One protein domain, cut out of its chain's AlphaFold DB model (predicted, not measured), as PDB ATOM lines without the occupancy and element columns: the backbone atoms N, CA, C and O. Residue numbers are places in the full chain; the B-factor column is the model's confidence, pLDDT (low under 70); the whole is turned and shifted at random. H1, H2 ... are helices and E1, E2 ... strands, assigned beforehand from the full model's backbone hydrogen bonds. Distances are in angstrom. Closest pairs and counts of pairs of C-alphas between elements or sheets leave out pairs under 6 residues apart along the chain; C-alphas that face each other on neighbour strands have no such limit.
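Overview. This is residues 45 to 164 of the 186 residues of an uncharacterized protein of Cyanobium sp. NIES-981 (UniProt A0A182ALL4). What is the main picture? Two small, strongly twisted sheets, E1 E9 E4 E5 E6 and E2 E3 E8 E7, stand partly face to face as a sandwich, their strands crossed at 78 degrees. H1 and H3 meet at the end of the second sheet where E3 begins and E8 ends, while H2 lies far from them and only grazes the first sheet. What is it made of? Of the 120 printed residues 58, under half, are in three named helices and nine named strands, in the order E1 E2 H1 E3 E4 E5 H2 E6 E7 E8 H3 E9; the class is mixed, helices and strands. The first sheet is mixed and the second antiparallel; the whole is compact, with a radius of gyration of the C-alphas of 14.0 A, and spans 38 by 34 by 20 A.

Arrangement. How is the first sheet built? Edge strand E1, residues 45 to 47, is antiparallel to E9, residues 162 to 164, with N 46 and O 164 2.9 A apart, and E9 is antiparallel to E4, residues 88 to 93, with N 92 and O 163 2.8 A apart. E4 and E5, residues 96 to 100, form a hairpin, with N 93 and O 96 2.9 A apart. E5, H2, residues 105 to 111, and E6, residues 121 to 123, are a strand-helix-strand unit, two parallel neighbour strands with a helix between and a right-handed crossover; N 121 and O 97 are 2.8 A apart. How is the second sheet built? E2, residues 50 to 53, is antiparallel to E3, residues 72 to 77, with N 52 and O 74 3.0 A apart, and E3 to E8, residues 140 to 145, with N 144 and O 73 2.8 A apart. E7, residues 129 to 131, and E8 form a hairpin, with N 141 and O 130 3.3 A apart. Where are the other helices? H1, residues 64 to 69, touches H3, residues 146 to 151, opposite ways at a steep tilt of 50 degrees; their closest C-alphas, of Trp 67 and Thr 149, are 6.7 A apart. Every O i to N i+4 pair is within hydrogen-bond range in H1 and H2, and 1 of 2 in H3.

Along the chain. Where are the anchors? E1 begins at C-alpha 45 (24.299, -34.938, 9.351) and E9 ends at C-alpha 164 (19.423, -37.535, 10.516). How long are the longer elements? E4 measures 16.9 A, E3 16.8 A and E8 16.7 A.

Size, cuts and confidence. How far does it reach? The two C-alphas farthest apart, of Gly 65 and Arg 110, are 39.5 A apart. Is it continuous and confident? The printed part has no cut and no long link; residues 60 to 63 and 124 to 128 are under pLDDT 70.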
ATOM      1  N   SER A  45      24.727 -33.549   9.226       92.75
ATOM      2  CA  SER A  45      24.299 -34.938   9.351       92.75
ATOM      3  C   SER A  45      24.820 -35.554  10.639       92.75
ATOM      4  O   SER A  45      25.934 -35.257  11.067       92.75
ATOM      5  N   ALA A  46      24.044 -36.460  11.226       93.44
ATOM      6  CA  ALA A  46      24.478 -37.248  12.373       93.44
ATOM      7  C   ALA A  46      23.940 -38.679  12.292       93.44
ATOM      8  O   ALA A  46      22.792 -38.906  11.904       93.44
ATOM      9  N   GLN A  47      24.767 -39.646  12.683       94.75
ATOM     10  CA  GLN A  47      24.348 -41.037  12.860       94.75
ATOM     11  C   GLN A  47      23.780 -41.255  14.260       94.75
ATOM     12  O   GLN A  47      24.135 -40.551  15.209       94.75
ATOM     13  N   GLY A  48      22.883 -42.230  14.389       93.31
ATOM     14  CA  GLY A  48      22.415 -42.685  15.688       93.31
ATOM     15  C   GLY A  48      23.552 -43.350  16.463       93.31
ATOM     16  O   GLY A  48      24.356 -44.082  15.892       93.31
ATOM     17  N   VAL A  49      23.624 -43.098  17.770       92.31
ATOM     18  CA  VAL A  49      24.722 -43.599  18.622       92.31
ATOM     19  C   VAL A  49      24.250 -44.442  19.799       92.31
ATOM     20  O   VAL A  49      25.015 -45.238  20.335       92.31
ATOM     21  N   ALA A  50      22.993 -44.288  20.218       90.00
ATOM     22  CA  ALA A  50      22.475 -44.983  21.387       90.00
ATOM     23  C   ALA A  50      20.966 -45.196  21.315       90.00
ATOM     24  O   ALA A  50      20.238 -44.431  20.675       90.00
ATOM     25  N   TYR A  51      20.503 -46.198  22.060       88.38
ATOM     26  CA  TYR A  51      19.095 -46.391  22.363       88.38
ATOM     27  C   TYR A  51      18.773 -46.009  23.803       88.38
ATOM     28  O   TYR A  51      19.588 -46.151  24.717       88.38
ATOM     29  N   SER A  52      17.530 -45.596  24.020       87.75
ATOM     30  CA  SER A  52      16.944 -45.561  25.353       87.75
ATOM     31  C   SER A  52      15.501 -46.045  25.340       87.75
ATOM     32  O   SER A  52      14.823 -46.071  24.308       87.75
ATOM     33  N   THR A  53      14.986 -46.350  26.526       86.62
ATOM     34  CA  THR A  53      13.538 -46.457  26.729       86.62
ATOM     35  C   THR A  53      12.863 -45.090  26.539       86.62
ATOM     36  O   THR A  53      13.530 -44.049  26.467       86.62
ATOM     37  N   ARG A  54      11.523 -45.060  26.528       84.38
ATOM     38  CA  ARG A  54      10.746 -43.805  26.515       84.38
ATOM     39  C   ARG A  54      11.095 -42.840  27.664       84.38
ATOM     40  O   ARG A  54      10.900 -41.640  27.514       84.38
ATOM     41  N   HIS A  55      11.614 -43.364  28.777       84.25
ATOM     42  CA  HIS A  55      11.989 -42.621  29.987       84.25
ATOM     43  C   HIS A  55      13.483 -42.265  30.037       84.25
ATOM     44  O   HIS A  55      14.033 -42.086  31.117       84.25
ATOM     45  N   ASN A  56      14.155 -42.221  28.882       82.88
ATOM     46  CA  ASN A  56      15.575 -41.877  28.749       82.88
ATOM     47  C   ASN A  56      16.532 -42.800  29.526       82.88
ATOM     48  O   ASN A  56      17.689 -42.453  29.728       82.88
ATOM     49  N   ARG A  57      16.084 -44.001  29.928       84.81
ATOM     50  CA  ARG A  57      16.984 -45.000  30.521       84.81
ATOM     51  C   ARG A  57      17.854 -45.589  29.409       84.81
ATOM     52  O   ARG A  57      17.258 -46.156  28.482       84.81
ATOM     53  N   PRO A  58      19.193 -45.446  29.465       83.44
ATOM     54  CA  PRO A  58      20.087 -46.031  28.475       83.44
ATOM     55  C   PRO A  58      19.886 -47.540  28.418       83.44
ATOM     56  O   PRO A  58      19.649 -48.171  29.449       83.44
ATOM     57  N   VAL A  59      19.990 -48.113  27.223       78.38
ATOM     58  CA  VAL A  59      19.962 -49.565  27.049       78.38
ATOM     59  C   VAL A  59      21.243 -49.986  26.358       78.38
ATOM     60  O   VAL A  59      21.553 -49.519  25.263       78.38
ATOM     61  N   ALA A  60      22.014 -50.827  27.043       66.06
ATOM     62  CA  ALA A  60      23.240 -51.388  26.512       66.06
ATOM     63  C   ALA A  60      22.918 -52.672  25.737       66.06
ATOM     64  O   ALA A  60      22.391 -53.625  26.305       66.06
ATOM     65  N   GLY A  61      23.298 -52.720  24.461       59.72
ATOM     66  CA  GLY A  61      23.300 -53.958  23.684       59.72
ATOM     67  C   GLY A  61      21.981 -54.347  23.003       59.72
ATOM     68  O   GLY A  61      20.996 -53.614  22.990       59.72
ATOM     69  N   ARG A  62      22.047 -55.506  22.339       62.44
ATOM     70  CA  ARG A  62      21.087 -56.086  21.378       62.44
ATOM     71  C   ARG A  62      20.027 -56.963  22.053       62.44
ATOM     72  O   ARG A  62      19.674 -58.014  21.520       62.44
ATOM     73  N   ASP A  63      19.600 -56.639  23.269       67.69
ATOM     74  CA  ASP A  63      18.698 -57.540  23.976       67.69
ATOM     75  C   ASP A  63      17.315 -57.538  23.307       67.69
ATOM     76  O   ASP A  63      16.595 -56.539  23.235       67.69
ATOM     77  N   TRP A  64      16.933 -58.703  22.787       70.62
ATOM     78  CA  TRP A  64      15.635 -58.910  22.152       70.62
ATOM     79  C   TRP A  64      14.478 -58.517  23.081       70.62
ATOM     80  O   TRP A  64      13.452 -58.040  22.608       70.62
ATOM     81  N   GLY A  65      14.654 -58.635  24.403       72.38
ATOM     82  CA  GLY A  65      13.667 -58.209  25.395       72.38
ATOM     83  C   GLY A  65      13.353 -56.712  25.324       72.38
ATOM     84  O   GLY A  65      12.183 -56.332  25.220       72.38
ATOM     85  N   PHE A  66      14.372 -55.847  25.296       74.06
ATOM     86  CA  PHE A  66      14.172 -54.424  25.023       74.06
ATOM     87  C   PHE A  66      13.429 -54.215  23.708       74.06
ATOM     88  O   PHE A  66      12.465 -53.445  23.674       74.06
ATOM     89  N   TRP A  67      13.836 -54.910  22.642       75.06
ATOM     90  CA  TRP A  67      13.272 -54.744  21.303       75.06
ATOM     91  C   TRP A  67      11.813 -55.178  21.182       75.06
ATOM     92  O   TRP A  67      11.014 -54.430  20.617       75.06
ATOM     93  N   TYR A  68      11.426 -56.291  21.792       74.94
ATOM     94  CA  TYR A  68      10.071 -56.822  21.685       74.94
ATOM     95  C   TYR A  68       9.098 -56.263  22.724       74.94
ATOM     96  O   TYR A  68       7.935 -56.057  22.383       74.94
ATOM     97  N   PHE A  69       9.541 -55.967  23.952       77.44
ATOM     98  CA  PHE A  69       8.620 -55.625  25.048       77.44
ATOM     99  C   PHE A  69       8.460 -54.124  25.309       77.44
ATOM    100  O   PHE A  69       7.452 -53.704  25.875       77.44
ATOM    101  N   GLN A  70       9.420 -53.280  24.910       78.69
ATOM    102  CA  GLN A  70       9.279 -51.838  25.141       78.69
ATOM    103  C   GLN A  70       8.335 -51.198  24.126       78.69
ATOM    104  O   GLN A  70       8.656 -51.126  22.938       78.69
ATOM    105  N   THR A  71       7.224 -50.644  24.621       76.75
ATOM    106  CA  THR A  71       6.163 -50.058  23.786       76.75
ATOM    107  C   THR A  71       6.645 -48.891  22.915       76.75
ATOM    108  O   THR A  71       6.142 -48.643  21.811       76.75
ATOM    109  N   SER A  72       7.645 -48.171  23.424       79.88
ATOM    110  CA  SER A  72       8.312 -47.081  22.736       79.88
ATOM    111  C   SER A  72       9.769 -46.956  23.171       79.88
ATOM    112  O   SER A  72      10.109 -47.119  24.346       79.88
ATOM    113  N   LYS A  73      10.621 -46.644  22.196       84.88
ATOM    114  CA  LYS A  73      12.072 -46.529  22.332       84.88
ATOM    115  C   LYS A  73      12.533 -45.232  21.677       84.88
ATOM    116  O   LYS A  73      11.780 -44.621  20.922       84.88
ATOM    117  N   LYS A  74      13.758 -44.809  21.953       89.06
ATOM    118  CA  LYS A  74      14.378 -43.644  21.317       89.06
ATOM    119  C   LYS A  74      15.719 -44.045  20.723       89.06
ATOM    120  O   LYS A  74      16.466 -44.751  21.395       89.06
ATOM    121  N   VAL A  75      16.005 -43.596  19.505       90.56
ATOM    122  CA  VAL A  75      17.366 -43.534  18.947       90.56
ATOM    123  C   VAL A  75      17.884 -42.129  19.183       90.56
ATOM    124  O   VAL A  75      17.155 -41.181  18.909       90.56
ATOM    125  N   TRP A  76      19.116 -41.993  19.653       92.19
ATOM    126  CA  TRP A  76      19.730 -40.704  19.959       92.19
ATOM    127  C   TRP A  76      20.811 -40.318  18.960       92.19
ATOM    128  O   TRP A  76      21.587 -41.171  18.529       92.19
ATOM    129  N   PHE A  77      20.884 -39.022  18.659       92.94
ATOM    130  CA  PHE A  77      21.822 -38.428  17.713       92.94
ATOM    131  C   PHE A  77      22.670 -37.341  18.403       92.94
ATOM    132  O   PHE A  77      22.125 -36.507  19.142       92.94
ATOM    133  N   PRO A  78      23.994 -37.306  18.168       90.81
ATOM    134  CA  PRO A  78      24.900 -36.311  18.740       90.81
ATOM    135  C   PRO A  78      24.805 -34.983  17.972       90.81
ATOM    136  O   PRO A  78      25.694 -34.613  17.213       90.81
ATOM    137  N   VAL A  79      23.692 -34.274  18.147       87.94
ATOM    138  CA  VAL A  79      23.402 -33.001  17.471       87.94
ATOM    139  C   VAL A  79      23.391 -31.866  18.487       87.94
ATOM    140  O   VAL A  79      22.794 -32.000  19.554       87.94
ATOM    141  N   GLN A  80      24.017 -30.737  18.152       81.62
ATOM    142  CA  GLN A  80      23.942 -29.513  18.951       81.62
ATOM    143  C   GLN A  80      22.754 -28.664  18.496       81.62
ATOM    144  O   GLN A  80      22.720 -28.225  17.347       81.62
ATOM    145  N   ARG A  81      21.797 -28.402  19.397       78.94
ATOM    146  CA  ARG A  81      20.554 -27.676  19.075       78.94
ATOM    147  C   ARG A  81      20.789 -26.354  18.339       78.94
ATOM    148  O   ARG A  81      20.140 -26.111  17.328       78.94
ATOM    149  N   GLY A  82      21.733 -25.540  18.812       80.44
ATOM    150  CA  GLY A  82      21.986 -24.203  18.260       80.44
ATOM    151  C   GLY A  82      22.415 -24.189  16.788       80.44
ATOM    152  O   GLY A  82      22.156 -23.211  16.104       80.44
ATOM    153  N   GLY A  83      23.015 -25.271  16.279       78.75
ATOM    154  CA  GLY A  83      23.490 -25.339  14.891       78.75
ATOM    155  C   GLY A  83      22.445 -25.803  13.872       78.75
ATOM    156  O   GLY A  83      22.706 -25.736  12.675       78.75
ATOM    157  N   VAL A  84      21.291 -26.311  14.320       83.38
ATOM    158  CA  VAL A  84      20.301 -26.954  13.432       83.38
ATOM    159  C   VAL A  84      18.853 -26.535  13.701       83.38
ATOM    160  O   VAL A  84      17.941 -27.095  13.102       83.38
ATOM    161  N   GLN A  85      18.618 -25.594  14.618       80.69
ATOM    162  CA  GLN A  85      17.273 -25.257  15.099       80.69
ATOM    163  C   GLN A  85      16.329 -24.748  13.995       80.69
ATOM    164  O   GLN A  85      15.123 -24.948  14.094       80.69
ATOM    165  N   GLU A  86      16.877 -24.127  12.952       84.50
ATOM    166  CA  GLU A  86      16.131 -23.585  11.807       84.50
ATOM    167  C   GLU A  86      16.134 -24.520  10.585       84.50
ATOM    168  O   GLU A  86      15.595 -24.186   9.530       84.50
ATOM    169  N   LEU A  87      16.757 -25.695  10.709       87.44
ATOM    170  CA  LEU A  87      16.880 -26.659   9.623       87.44
ATOM    171  C   LEU A  87      15.783 -27.719   9.703       87.44
ATOM    172  O   LEU A  87      15.324 -28.102  10.778       87.44
ATOM    173  N   ILE A  88      15.400 -28.247   8.544       86.12
ATOM    174  CA  ILE A  88      14.432 -29.335   8.432       86.12
ATOM    175  C   ILE A  88      15.169 -30.668   8.616       86.12
ATOM    176  O   ILE A  88      16.037 -30.989   7.797       86.12
ATOM    177  N   PRO A  89      14.839 -31.466   9.650       88.25
ATOM    178  CA  PRO A  89      15.419 -32.786   9.830       88.25
ATOM    179  C   PRO A  89      14.732 -33.822   8.931       88.25
ATOM    180  O   PRO A  89      13.510 -33.957   8.918       88.25
ATOM    181  N   VAL A  90      15.536 -34.627   8.249       89.62
ATOM    182  CA  VAL A  90      15.122 -35.816   7.505       89.62
ATOM    183  C   VAL A  90      15.764 -37.034   8.145       89.62
ATOM    184  O   VAL A  90      16.986 -37.176   8.162       89.62
ATOM    185  N   PHE A  91      14.938 -37.942   8.658       91.38
ATOM    186  CA  PHE A  91      15.416 -39.195   9.226       91.38
ATOM    187  C   PHE A  91      15.491 -40.280   8.162       91.38
ATOM    188  O   PHE A  91      14.612 -40.415   7.310       91.38
ATOM    189  N   THR A  92      16.538 -41.090   8.241       92.19
ATOM    190  CA  THR A  92      16.765 -42.222   7.352       92.19
ATOM    191  C   THR A  92      17.109 -43.476   8.147       92.19
ATOM    192  O   THR A  92      17.631 -43.402   9.261       92.19
ATOM    193  N   TYR A  93      16.813 -44.626   7.550       91.12
ATOM    194  CA  TYR A  93      17.197 -45.953   8.012       91.12
ATOM    195  C   TYR A  93      17.817 -46.712   6.836       91.12
ATOM    196  O   TYR A  93      17.184 -46.824   5.786       91.12
ATOM    197  N   ASP A  94      19.069 -47.159   6.967       90.62
ATOM    198  CA  ASP A  94      19.858 -47.737   5.863       90.62
ATOM    199  C   ASP A  94      19.851 -46.857   4.599       90.62
ATOM    200  O   ASP A  94      19.685 -47.312   3.466       90.62
ATOM    201  N   GLY A  95      19.949 -45.541   4.801       89.62
ATOM    202  CA  GLY A  95      19.911 -44.549   3.726       89.62
ATOM    203  C   GLY A  95      18.537 -44.365   3.071       89.62
ATOM    204  O   GLY A  95      18.396 -43.503   2.201       89.62
ATOM    205  N   ARG A  96      17.511 -45.115   3.476       90.25
ATOM    206  CA  ARG A  96      16.134 -44.940   3.006       90.25
ATOM    207  C   ARG A  96      15.432 -43.894   3.866       90.25
ATOM    208  O   ARG A  96      15.523 -43.981   5.089       90.25
ATOM    209  N   PRO A  97      14.716 -42.926   3.274       89.56
ATOM    210  CA  PRO A  97      14.008 -41.927   4.059       89.56
ATOM    211  C   PRO A  97      12.862 -42.558   4.840       89.56
ATOM    212  O   PRO A  97      12.161 -43.435   4.331       89.56
ATOM    213  N   ILE A  98      12.680 -42.109   6.074       87.94
ATOM    214  CA  ILE A  98      11.555 -42.488   6.918       87.94
ATOM    215  C   ILE A  98      10.443 -41.464   6.692       87.94
ATOM    216  O   ILE A  98      10.660 -40.277   6.915       87.94
ATOM    217  N   LEU A  99       9.264 -41.924   6.268       85.00
ATOM    218  CA  LEU A  99       8.111 -41.061   5.998       85.00
ATOM    219  C   LEU A  99       6.943 -41.407   6.890       85.00
ATOM    220  O   LEU A  99       6.591 -42.577   7.024       85.00
ATOM    221  N   HIS A 100       6.276 -40.394   7.416       78.75
ATOM    222  CA  HIS A 100       4.973 -40.577   8.021       78.75
ATOM    223  C   HIS A 100       3.944 -41.033   6.974       78.75
ATOM    224  O   HIS A 100       3.982 -40.613   5.821       78.75
ATOM    225  N   HIS A 101       2.975 -41.866   7.363       74.69
ATOM    226  CA  HIS A 101       1.954 -42.382   6.441       74.69
ATOM    227  C   HIS A 101       1.088 -41.290   5.786       74.69
ATOM    228  O   HIS A 101       0.501 -41.530   4.734       74.69
ATOM    229  N   SER A 102       0.990 -40.104   6.398       73.75
ATOM    230  CA  SER A 102       0.279 -38.962   5.809       73.75
ATOM    231  C   SER A 102       1.103 -38.218   4.753       73.75
ATOM    232  O   SER A 102       0.556 -37.395   4.022       73.75
ATOM    233  N   GLU A 103       2.414 -38.464   4.670       76.81
ATOM    234  CA  GLU A 103       3.287 -37.814   3.698       76.81
ATOM    235  C   GLU A 103       3.185 -38.518   2.345       76.81
ATOM    236  O   GLU A 103       3.461 -39.711   2.196       76.81
ATOM    237  N   ARG A 104       2.808 -37.763   1.307       77.56
ATOM    238  CA  ARG A 104       2.812 -38.288  -0.059       77.56
ATOM    239  C   ARG A 104       4.251 -38.371  -0.565       77.56
ATOM    240  O   ARG A 104       4.962 -37.370  -0.637       77.56
ATOM    241  N   ARG A 105       4.663 -39.561  -1.010       77.62
ATOM    242  CA  ARG A 105       6.010 -39.818  -1.556       77.62
ATOM    243  C   ARG A 105       6.414 -38.817  -2.645       77.62
ATOM    244  O   ARG A 105       7.559 -38.372  -2.668       77.62
ATOM    245  N   SER A 106       5.496 -38.475  -3.548       74.12
ATOM    246  CA  SER A 106       5.771 -37.584  -4.681       74.12
ATOM    247  C   SER A 106       6.069 -36.146  -4.254       74.12
ATOM    248  O   SER A 106       7.028 -35.560  -4.752       74.12
ATOM    249  N   SER A 107       5.306 -35.586  -3.309       76.50
ATOM    250  CA  SER A 107       5.578 -34.250  -2.766       76.50
ATOM    251  C   SER A 107       6.864 -34.242  -1.949       76.50
ATOM    252  O   SER A 107       7.685 -33.347  -2.112       76.50
ATOM    253  N   TRP A 108       7.085 -35.278  -1.139       79.75
ATOM    254  CA  TRP A 108       8.277 -35.369  -0.306       79.75
ATOM    255  C   TRP A 108       9.568 -35.471  -1.132       79.75
ATOM    256  O   TRP A 108      10.545 -34.785  -0.837       79.75
ATOM    257  N   THR A 109       9.559 -36.266  -2.208       79.94
ATOM    258  CA  THR A 109      10.722 -36.426  -3.103       79.94
ATOM    259  C   THR A 109      11.066 -35.120  -3.822       79.94
ATOM    260  O   THR A 109      12.240 -34.835  -4.035       79.94
ATOM    261  N   ARG A 110      10.059 -34.303  -4.166       77.44
ATOM    262  CA  ARG A 110      10.277 -32.980  -4.773       77.44
ATOM    263  C   ARG A 110      11.003 -32.033  -3.818       77.44
ATOM    264  O   ARG A 110      11.874 -31.291  -4.256       77.44
ATOM    265  N   SER A 111      10.666 -32.082  -2.532       74.62
ATOM    266  CA  SER A 111      11.334 -31.279  -1.503       74.62
ATOM    267  C   SER A 111      12.727 -31.806  -1.143       74.62
ATOM    268  O   SER A 111      13.567 -31.028  -0.707       74.62
ATOM    269  N   HIS A 112      12.995 -33.100  -1.357       80.38
ATOM    270  CA  HIS A 112      14.251 -33.750  -0.974       80.38
ATOM    271  C   HIS A 112      14.846 -34.584  -2.126       80.38
ATOM    272  O   HIS A 112      14.894 -35.820  -2.051       80.38
ATOM    273  N   PRO A 113      15.338 -33.932  -3.198       80.62
ATOM    274  CA  PRO A 113      15.839 -34.621  -4.389       80.62
ATOM    275  C   PRO A 113      17.041 -35.535  -4.102       80.62
ATOM    276  O   PRO A 113      17.240 -36.514  -4.816       80.62
ATOM    277  N   ALA A 114      17.792 -35.292  -3.019       82.81
ATOM    278  CA  ALA A 114      18.907 -36.135  -2.575       82.81
ATOM    279  C   ALA A 114      18.520 -37.608  -2.308       82.81
ATOM    280  O   ALA A 114      19.379 -38.491  -2.314       82.81
ATOM    281  N   TYR A 115      17.230 -37.887  -2.094       85.38
ATOM    282  CA  TYR A 115      16.706 -39.241  -1.889       85.38
ATOM    283  C   TYR A 115      15.808 -39.712  -3.036       85.38
ATOM    284  O   TYR A 115      15.122 -40.732  -2.901       85.38
ATOM    285  N   ALA A 116      15.811 -39.007  -4.172       81.69
ATOM    286  CA  ALA A 116      15.156 -39.480  -5.381       81.69
ATOM    287  C   ALA A 116      15.666 -40.888  -5.737       81.69
ATOM    288  O   ALA A 116      16.849 -41.198  -5.619       81.69
ATOM    289  N   GLY A 117      14.746 -41.783  -6.098       83.19
ATOM    290  CA  GLY A 117      15.059 -43.188  -6.390       83.19
ATOM    291  C   GLY A 117      15.149 -44.113  -5.171       83.19
ATOM    292  O   GLY A 117      15.150 -45.329  -5.342       83.19
ATOM    293  N   ARG A 118      15.136 -43.596  -3.934       86.38
ATOM    294  CA  ARG A 118      15.089 -44.446  -2.732       86.38
ATOM    295  C   ARG A 118      13.645 -44.768  -2.363       86.38
ATOM    296  O   ARG A 118      12.777 -43.894  -2.358       86.38
ATOM    297  N   THR A 119      13.364 -46.034  -2.058       87.12
ATOM    298  CA  THR A 119      12.043 -46.443  -1.558       87.12
ATOM    299  C   THR A 119      11.944 -46.095  -0.078       87.12
ATOM    300  O   THR A 119      12.728 -46.633   0.706       87.12
ATOM    301  N   PRO A 120      11.002 -45.234   0.337       87.25
ATOM    302  CA  PRO A 120      10.884 -44.857   1.735       87.25
ATOM    303  C   PRO A 120      10.544 -46.031   2.653       87.25
ATOM    304  O   PRO A 120      10.014 -47.056   2.213       87.25
ATOM    305  N   VAL A 121      10.852 -45.876   3.933       85.94
ATOM    306  CA  VAL A 121      10.314 -46.697   5.017       85.94
ATOM    307  C   VAL A 121       9.083 -45.973   5.549       85.94
ATOM    308  O   VAL A 121       9.194 -44.884   6.111       85.94
ATOM    309  N   SER A 122       7.903 -46.555   5.338       78.00
ATOM    310  CA  SER A 122       6.653 -45.981   5.838       78.00
ATOM    311  C   SER A 122       6.564 -46.109   7.354       78.00
ATOM    312  O   SER A 122       6.856 -47.157   7.932       78.00
ATOM    313  N   TRP A 123       6.099 -45.045   7.993       75.00
ATOM    314  CA  TRP A 123       6.092 -44.887   9.433       75.00
ATOM    315  C   TRP A 123       4.696 -44.469   9.911       75.00
ATOM    316  O   TRP A 123       4.152 -43.429   9.544       75.00
ATOM    317  N   GLY A 124       4.063 -45.331  10.709       59.25
ATOM    318  CA  GLY A 124       2.630 -45.247  11.022       59.25
ATOM    319  C   GLY A 124       2.219 -44.192  12.057       59.25
ATOM    320  O   GLY A 124       1.034 -43.932  12.198       59.25
ATOM    321  N   HIS A 125       3.159 -43.573  12.766       60.09
ATOM    322  CA  HIS A 125       2.884 -42.528  13.762       60.09
ATOM    323  C   HIS A 125       3.790 -41.328  13.531       60.09
ATOM    324  O   HIS A 125       4.898 -41.512  13.051       60.09
ATOM    325  N   PHE A 126       3.371 -40.112  13.883       56.03
ATOM    326  CA  PHE A 126       4.231 -38.939  13.700       56.03
ATOM    327  C   PHE A 126       5.627 -39.198  14.290       56.03
ATOM    328  O   PHE A 126       5.745 -39.779  15.380       56.03
ATOM    329  N   LEU A 127       6.678 -38.829  13.548       61.19
ATOM    330  CA  LEU A 127       8.062 -38.983  13.989       61.19
ATOM    331  C   LEU A 127       8.264 -38.073  15.201       61.19
ATOM    332  O   LEU A 127       8.511 -36.878  15.078       61.19
ATOM    333  N   GLY A 128       8.083 -38.637  16.395       59.44
ATOM    334  CA  GLY A 128       8.301 -37.922  17.642       59.44
ATOM    335  C   GLY A 128       9.780 -37.600  17.758       59.44
ATOM    336  O   GLY A 128      10.590 -38.516  17.922       59.44
ATOM    337  N   THR A 129      10.108 -36.320  17.642       70.00
ATOM    338  CA  THR A 129      11.471 -35.803  17.718       70.00
ATOM    339  C   THR A 129      11.472 -34.596  18.635       70.00
ATOM    340  O   THR A 129      10.523 -33.816  18.640       70.00
ATOM    341  N   ASP A 130      12.493 -34.504  19.476       75.00
ATOM    342  CA  ASP A 130      12.672 -33.389  20.397       75.00
ATOM    343  C   ASP A 130      14.135 -33.328  20.847       75.00
ATOM    344  O   ASP A 130      14.885 -34.303  20.704       75.00
ATOM    345  N   PHE A 131      14.519 -32.190  21.416       78.25
ATOM    346  CA  PHE A 131      15.801 -31.980  22.063       78.25
ATOM    347  C   PHE A 131      15.688 -32.254  23.566       78.25
ATOM    348  O   PHE A 131      14.904 -31.630  24.273       78.25
ATOM    349  N   SER A 132      16.485 -33.179  24.094       78.31
ATOM    350  CA  SER A 132      16.552 -33.469  25.531       78.31
ATOM    351  C   SER A 132      17.900 -34.071  25.910       78.31
ATOM    352  O   SER A 132      18.623 -34.541  25.046       78.31
ATOM    353  N   ASN A 133      18.247 -34.089  27.196       81.12
ATOM    354  CA  ASN A 133      19.515 -34.669  27.641       81.12
ATOM    355  C   ASN A 133      19.456 -36.201  27.580       81.12
ATOM    356  O   ASN A 133      18.887 -36.853  28.458       81.12
ATOM    357  N   GLY A 134      20.012 -36.758  26.508       78.50
ATOM    358  CA  GLY A 134      20.141 -38.191  26.288       78.50
ATOM    359  C   GLY A 134      21.486 -38.765  26.742       78.50
ATOM    360  O   GLY A 134      22.346 -38.048  27.263       78.50
ATOM    361  N   PRO A 135      21.685 -40.079  26.545       74.00
ATOM    362  CA  PRO A 135      22.938 -40.755  26.866       74.00
ATOM    363  C   PRO A 135      24.137 -40.093  26.173       74.00
ATOM    364  O   PRO A 135      24.071 -39.761  24.994       74.00
ATOM    365  N   GLY A 136      25.246 -39.906  26.893       70.25
ATOM    366  CA  GLY A 136      26.471 -39.346  26.306       70.25
ATOM    367  C   GLY A 136      26.337 -37.904  25.792       70.25
ATOM    368  O   GLY A 136      27.085 -37.512  24.904       70.25
ATOM    369  N   GLY A 137      25.377 -37.123  26.304       73.44
ATOM    370  CA  GLY A 137      25.187 -35.719  25.916       73.44
ATOM    371  C   GLY A 137      24.471 -35.513  24.577       73.44
ATOM    372  O   GLY A 137      24.406 -34.386  24.087       73.44
ATOM    373  N   THR A 138      23.914 -36.571  23.978       79.25
ATOM    374  CA  THR A 138      23.077 -36.464  22.773       79.25
ATOM    375  C   THR A 138      21.833 -35.635  23.053       79.25
ATOM    376  O   THR A 138      21.231 -35.807  24.113       79.25
ATOM    377  N   GLN A 139      21.409 -34.807  22.098       84.94
ATOM    378  CA  GLN A 139      20.261 -33.925  22.310       84.94
ATOM    379  C   GLN A 139      19.042 -34.327  21.488       84.94
ATOM    380  O   GLN A 139      17.939 -34.347  22.019       84.94
ATOM    381  N   LEU A 140      19.216 -34.703  20.222       90.12
ATOM    382  CA  LEU A 140      18.100 -35.067  19.354       90.12
ATOM    383  C   LEU A 140      17.785 -36.562  19.462       90.12
ATOM    384  O   LEU A 140      18.700 -37.389  19.491       90.12
ATOM    385  N   TYR A 141      16.500 -36.920  19.446       91.12
ATOM    386  CA  TYR A 141      16.085 -38.315  19.325       91.12
ATOM    387  C   TYR A 141      14.990 -38.540  18.287       91.12
ATOM    388  O   TYR A 141      14.189 -37.655  18.002       91.12
ATOM    389  N   LEU A 142      14.930 -39.772  17.781       89.62
ATOM    390  CA  LEU A 142      13.821 -40.314  17.003       89.62
ATOM    391  C   LEU A 142      13.085 -41.361  17.842       89.62
ATOM    392  O   LEU A 142      13.682 -42.340  18.296       89.62
ATOM    393  N   LYS A 143      11.779 -41.175  18.045       87.94
ATOM    394  CA  LYS A 143      10.935 -42.128  18.772       87.94
ATOM    395  C   LYS A 143      10.547 -43.319  17.890       87.94
ATOM    396  O   LYS A 143       9.810 -43.172  16.916       87.94
ATOM    397  N   LEU A 144      10.970 -44.514  18.295       83.38
ATOM    398  CA  LEU A 144      10.580 -45.783  17.689       83.38
ATOM    399  C   LEU A 144       9.355 -46.388  18.392       83.38
ATOM    400  O   LEU A 144       9.268 -46.374  19.625       83.38
ATOM    401  N   TRP A 145       8.422 -46.943  17.619       78.19
ATOM    402  CA  TRP A 145       7.214 -47.606  18.126       78.19
ATOM    403  C   TRP A 145       7.288 -49.118  17.907       78.19
ATOM    404  O   TRP A 145       7.823 -49.575  16.898       78.19
ATOM    405  N   THR A 146       6.688 -49.885  18.821       71.31
ATOM    406  CA  THR A 146       6.760 -51.364  18.850       71.31
ATOM    407  C   THR A 146       6.449 -52.036  17.517       71.31
ATOM    408  O   THR A 146       7.170 -52.928  17.078       71.31
ATOM    409  N   ARG A 147       5.386 -51.592  16.839       74.31
ATOM    410  CA  ARG A 147       4.959 -52.213  15.582       74.31
ATOM    411  C   ARG A 147       6.006 -52.062  14.478       74.31
ATOM    412  O   ARG A 147       6.199 -52.994  13.710       74.31
ATOM    413  N   TRP A 148       6.705 -50.927  14.422       76.00
ATOM    414  CA  TRP A 148       7.815 -50.752  13.486       76.00
ATOM    415  C   TRP A 148       8.990 -51.658  13.864       76.00
ATOM    416  O   TRP A 148       9.557 -52.325  13.008       76.00
ATOM    417  N   THR A 149       9.300 -51.759  15.158       71.94
ATOM    418  CA  THR A 149      10.410 -52.596  15.630       71.94
ATOM    419  C   THR A 149      10.215 -54.093  15.369       71.94
ATOM    420  O   THR A 149      11.201 -54.805  15.233       71.94
ATOM    421  N   TRP A 150       8.975 -54.576  15.241       75.19
ATOM    422  CA  TRP A 150       8.698 -55.958  14.826       75.19
ATOM    423  C   TRP A 150       8.940 -56.209  13.336       75.19
ATOM    424  O   TRP A 150       9.292 -57.322  12.962       75.19
ATOM    425  N   LEU A 151       8.743 -55.192  12.495       76.88
ATOM    426  CA  LEU A 151       8.961 -55.281  11.049       76.88
ATOM    427  C   LEU A 151      10.440 -55.130  10.667       76.88
ATOM    428  O   LEU A 151      10.807 -55.482   9.550       76.88
ATOM    429  N   HIS A 152      11.260 -54.617  11.588       77.06
ATOM    430  CA  HIS A 152      12.675 -54.313  11.378       77.06
ATOM    431  C   HIS A 152      13.567 -54.880  12.497       77.06
ATOM    432  O   HIS A 152      14.253 -54.117  13.188       77.06
ATOM    433  N   PRO A 153      13.558 -56.206  12.734       74.81
ATOM    434  CA  PRO A 153      14.402 -56.831  13.753       74.81
ATOM    435  C   PRO A 153      15.901 -56.623  13.490       74.81
ATOM    436  O   PRO A 153      16.699 -56.622  14.422       74.81
ATOM    437  N   GLU A 154      16.302 -56.391  12.242       80.25
ATOM    438  CA  GLU A 154      17.678 -56.091  11.845       80.25
ATOM    439  C   GLU A 154      18.173 -54.710  12.315       80.25
ATOM    440  O   GLU A 154      19.378 -54.451  12.310       80.25
ATOM    441  N   ALA A 155      17.275 -53.840  12.785       78.81
ATOM    442  CA  ALA A 155      17.642 -52.614  13.491       78.81
ATOM    443  C   ALA A 155      18.139 -52.893  14.926       78.81
ATOM    444  O   ALA A 155      18.654 -51.990  15.592       78.81
ATOM    445  N   CYS A 156      17.982 -54.128  15.423       77.75
ATOM    446  CA  CYS A 156      18.283 -54.497  16.800       77.75
ATOM    447  C   CYS A 156      19.746 -54.259  17.177       77.75
ATOM    448  O   CYS A 156      20.652 -54.948  16.718       77.75
ATOM    449  N   GLY A 157      19.957 -53.275  18.056       80.31
ATOM    450  CA  GLY A 157      21.274 -52.872  18.553       80.31
ATOM    451  C   GLY A 157      22.214 -52.357  17.465       80.31
ATOM    452  O   GLY A 157      23.427 -52.518  17.594       80.31
ATOM    453  N   HIS A 158      21.632 -51.730  16.441       88.62
ATOM    454  CA  HIS A 158      22.330 -51.061  15.353       88.62
ATOM    455  C   HIS A 158      21.857 -49.600  15.206       88.62
ATOM    456  O   HIS A 158      21.222 -49.245  14.205       88.62
ATOM    457  N   PRO A 159      22.099 -48.734  16.216       89.56
ATOM    458  CA  PRO A 159      21.672 -47.336  16.158       89.56
ATOM    459  C   PRO A 159      22.320 -46.567  14.995       89.56
ATOM    460  O   PRO A 159      21.702 -45.646  14.467       89.56
ATOM    461  N   GLU A 160      23.502 -46.981  14.539       92.88
ATOM    462  CA  GLU A 160      24.258 -46.376  13.439       92.88
ATOM    463  C   GLU A 160      23.565 -46.479  12.072       92.88
ATOM    464  O   GLU A 160      23.871 -45.711  11.158       92.88
ATOM    465  N   ARG A 161      22.606 -47.405  11.929       92.06
ATOM    466  CA  ARG A 161      21.786 -47.549  10.713       92.06
ATOM    467  C   ARG A 161      20.778 -46.419  10.564       92.06
ATOM    468  O   ARG A 161      20.261 -46.192   9.470       92.06
ATOM    469  N   PHE A 162      20.503 -45.707  11.655       93.00
ATOM    470  CA  PHE A 162      19.705 -44.495  11.645       93.00
ATOM    471  C   PHE A 162      20.601 -43.288  11.413       93.00
ATOM    472  O   PHE A 162      21.679 -43.158  11.994       93.00
ATOM    473  N   ARG A 163      20.115 -42.350  10.608       95.12
ATOM    474  CA  ARG A 163      20.790 -41.077  10.363       95.12
ATOM    475  C   ARG A 163      19.766 -39.960  10.276       95.12
ATOM    476  O   ARG A 163      18.663 -40.173   9.781       95.12
ATOM    477  N   VAL A 164      20.149 -38.781  10.744       93.62
ATOM    478  CA  VAL A 164      19.423 -37.535  10.516       93.62
ATOM    479  C   VAL A 164      20.254 -36.639   9.609       93.62
ATOM    480  O   VAL A 164      21.463 -36.500   9.801       93.62
TER     481      VAL A 164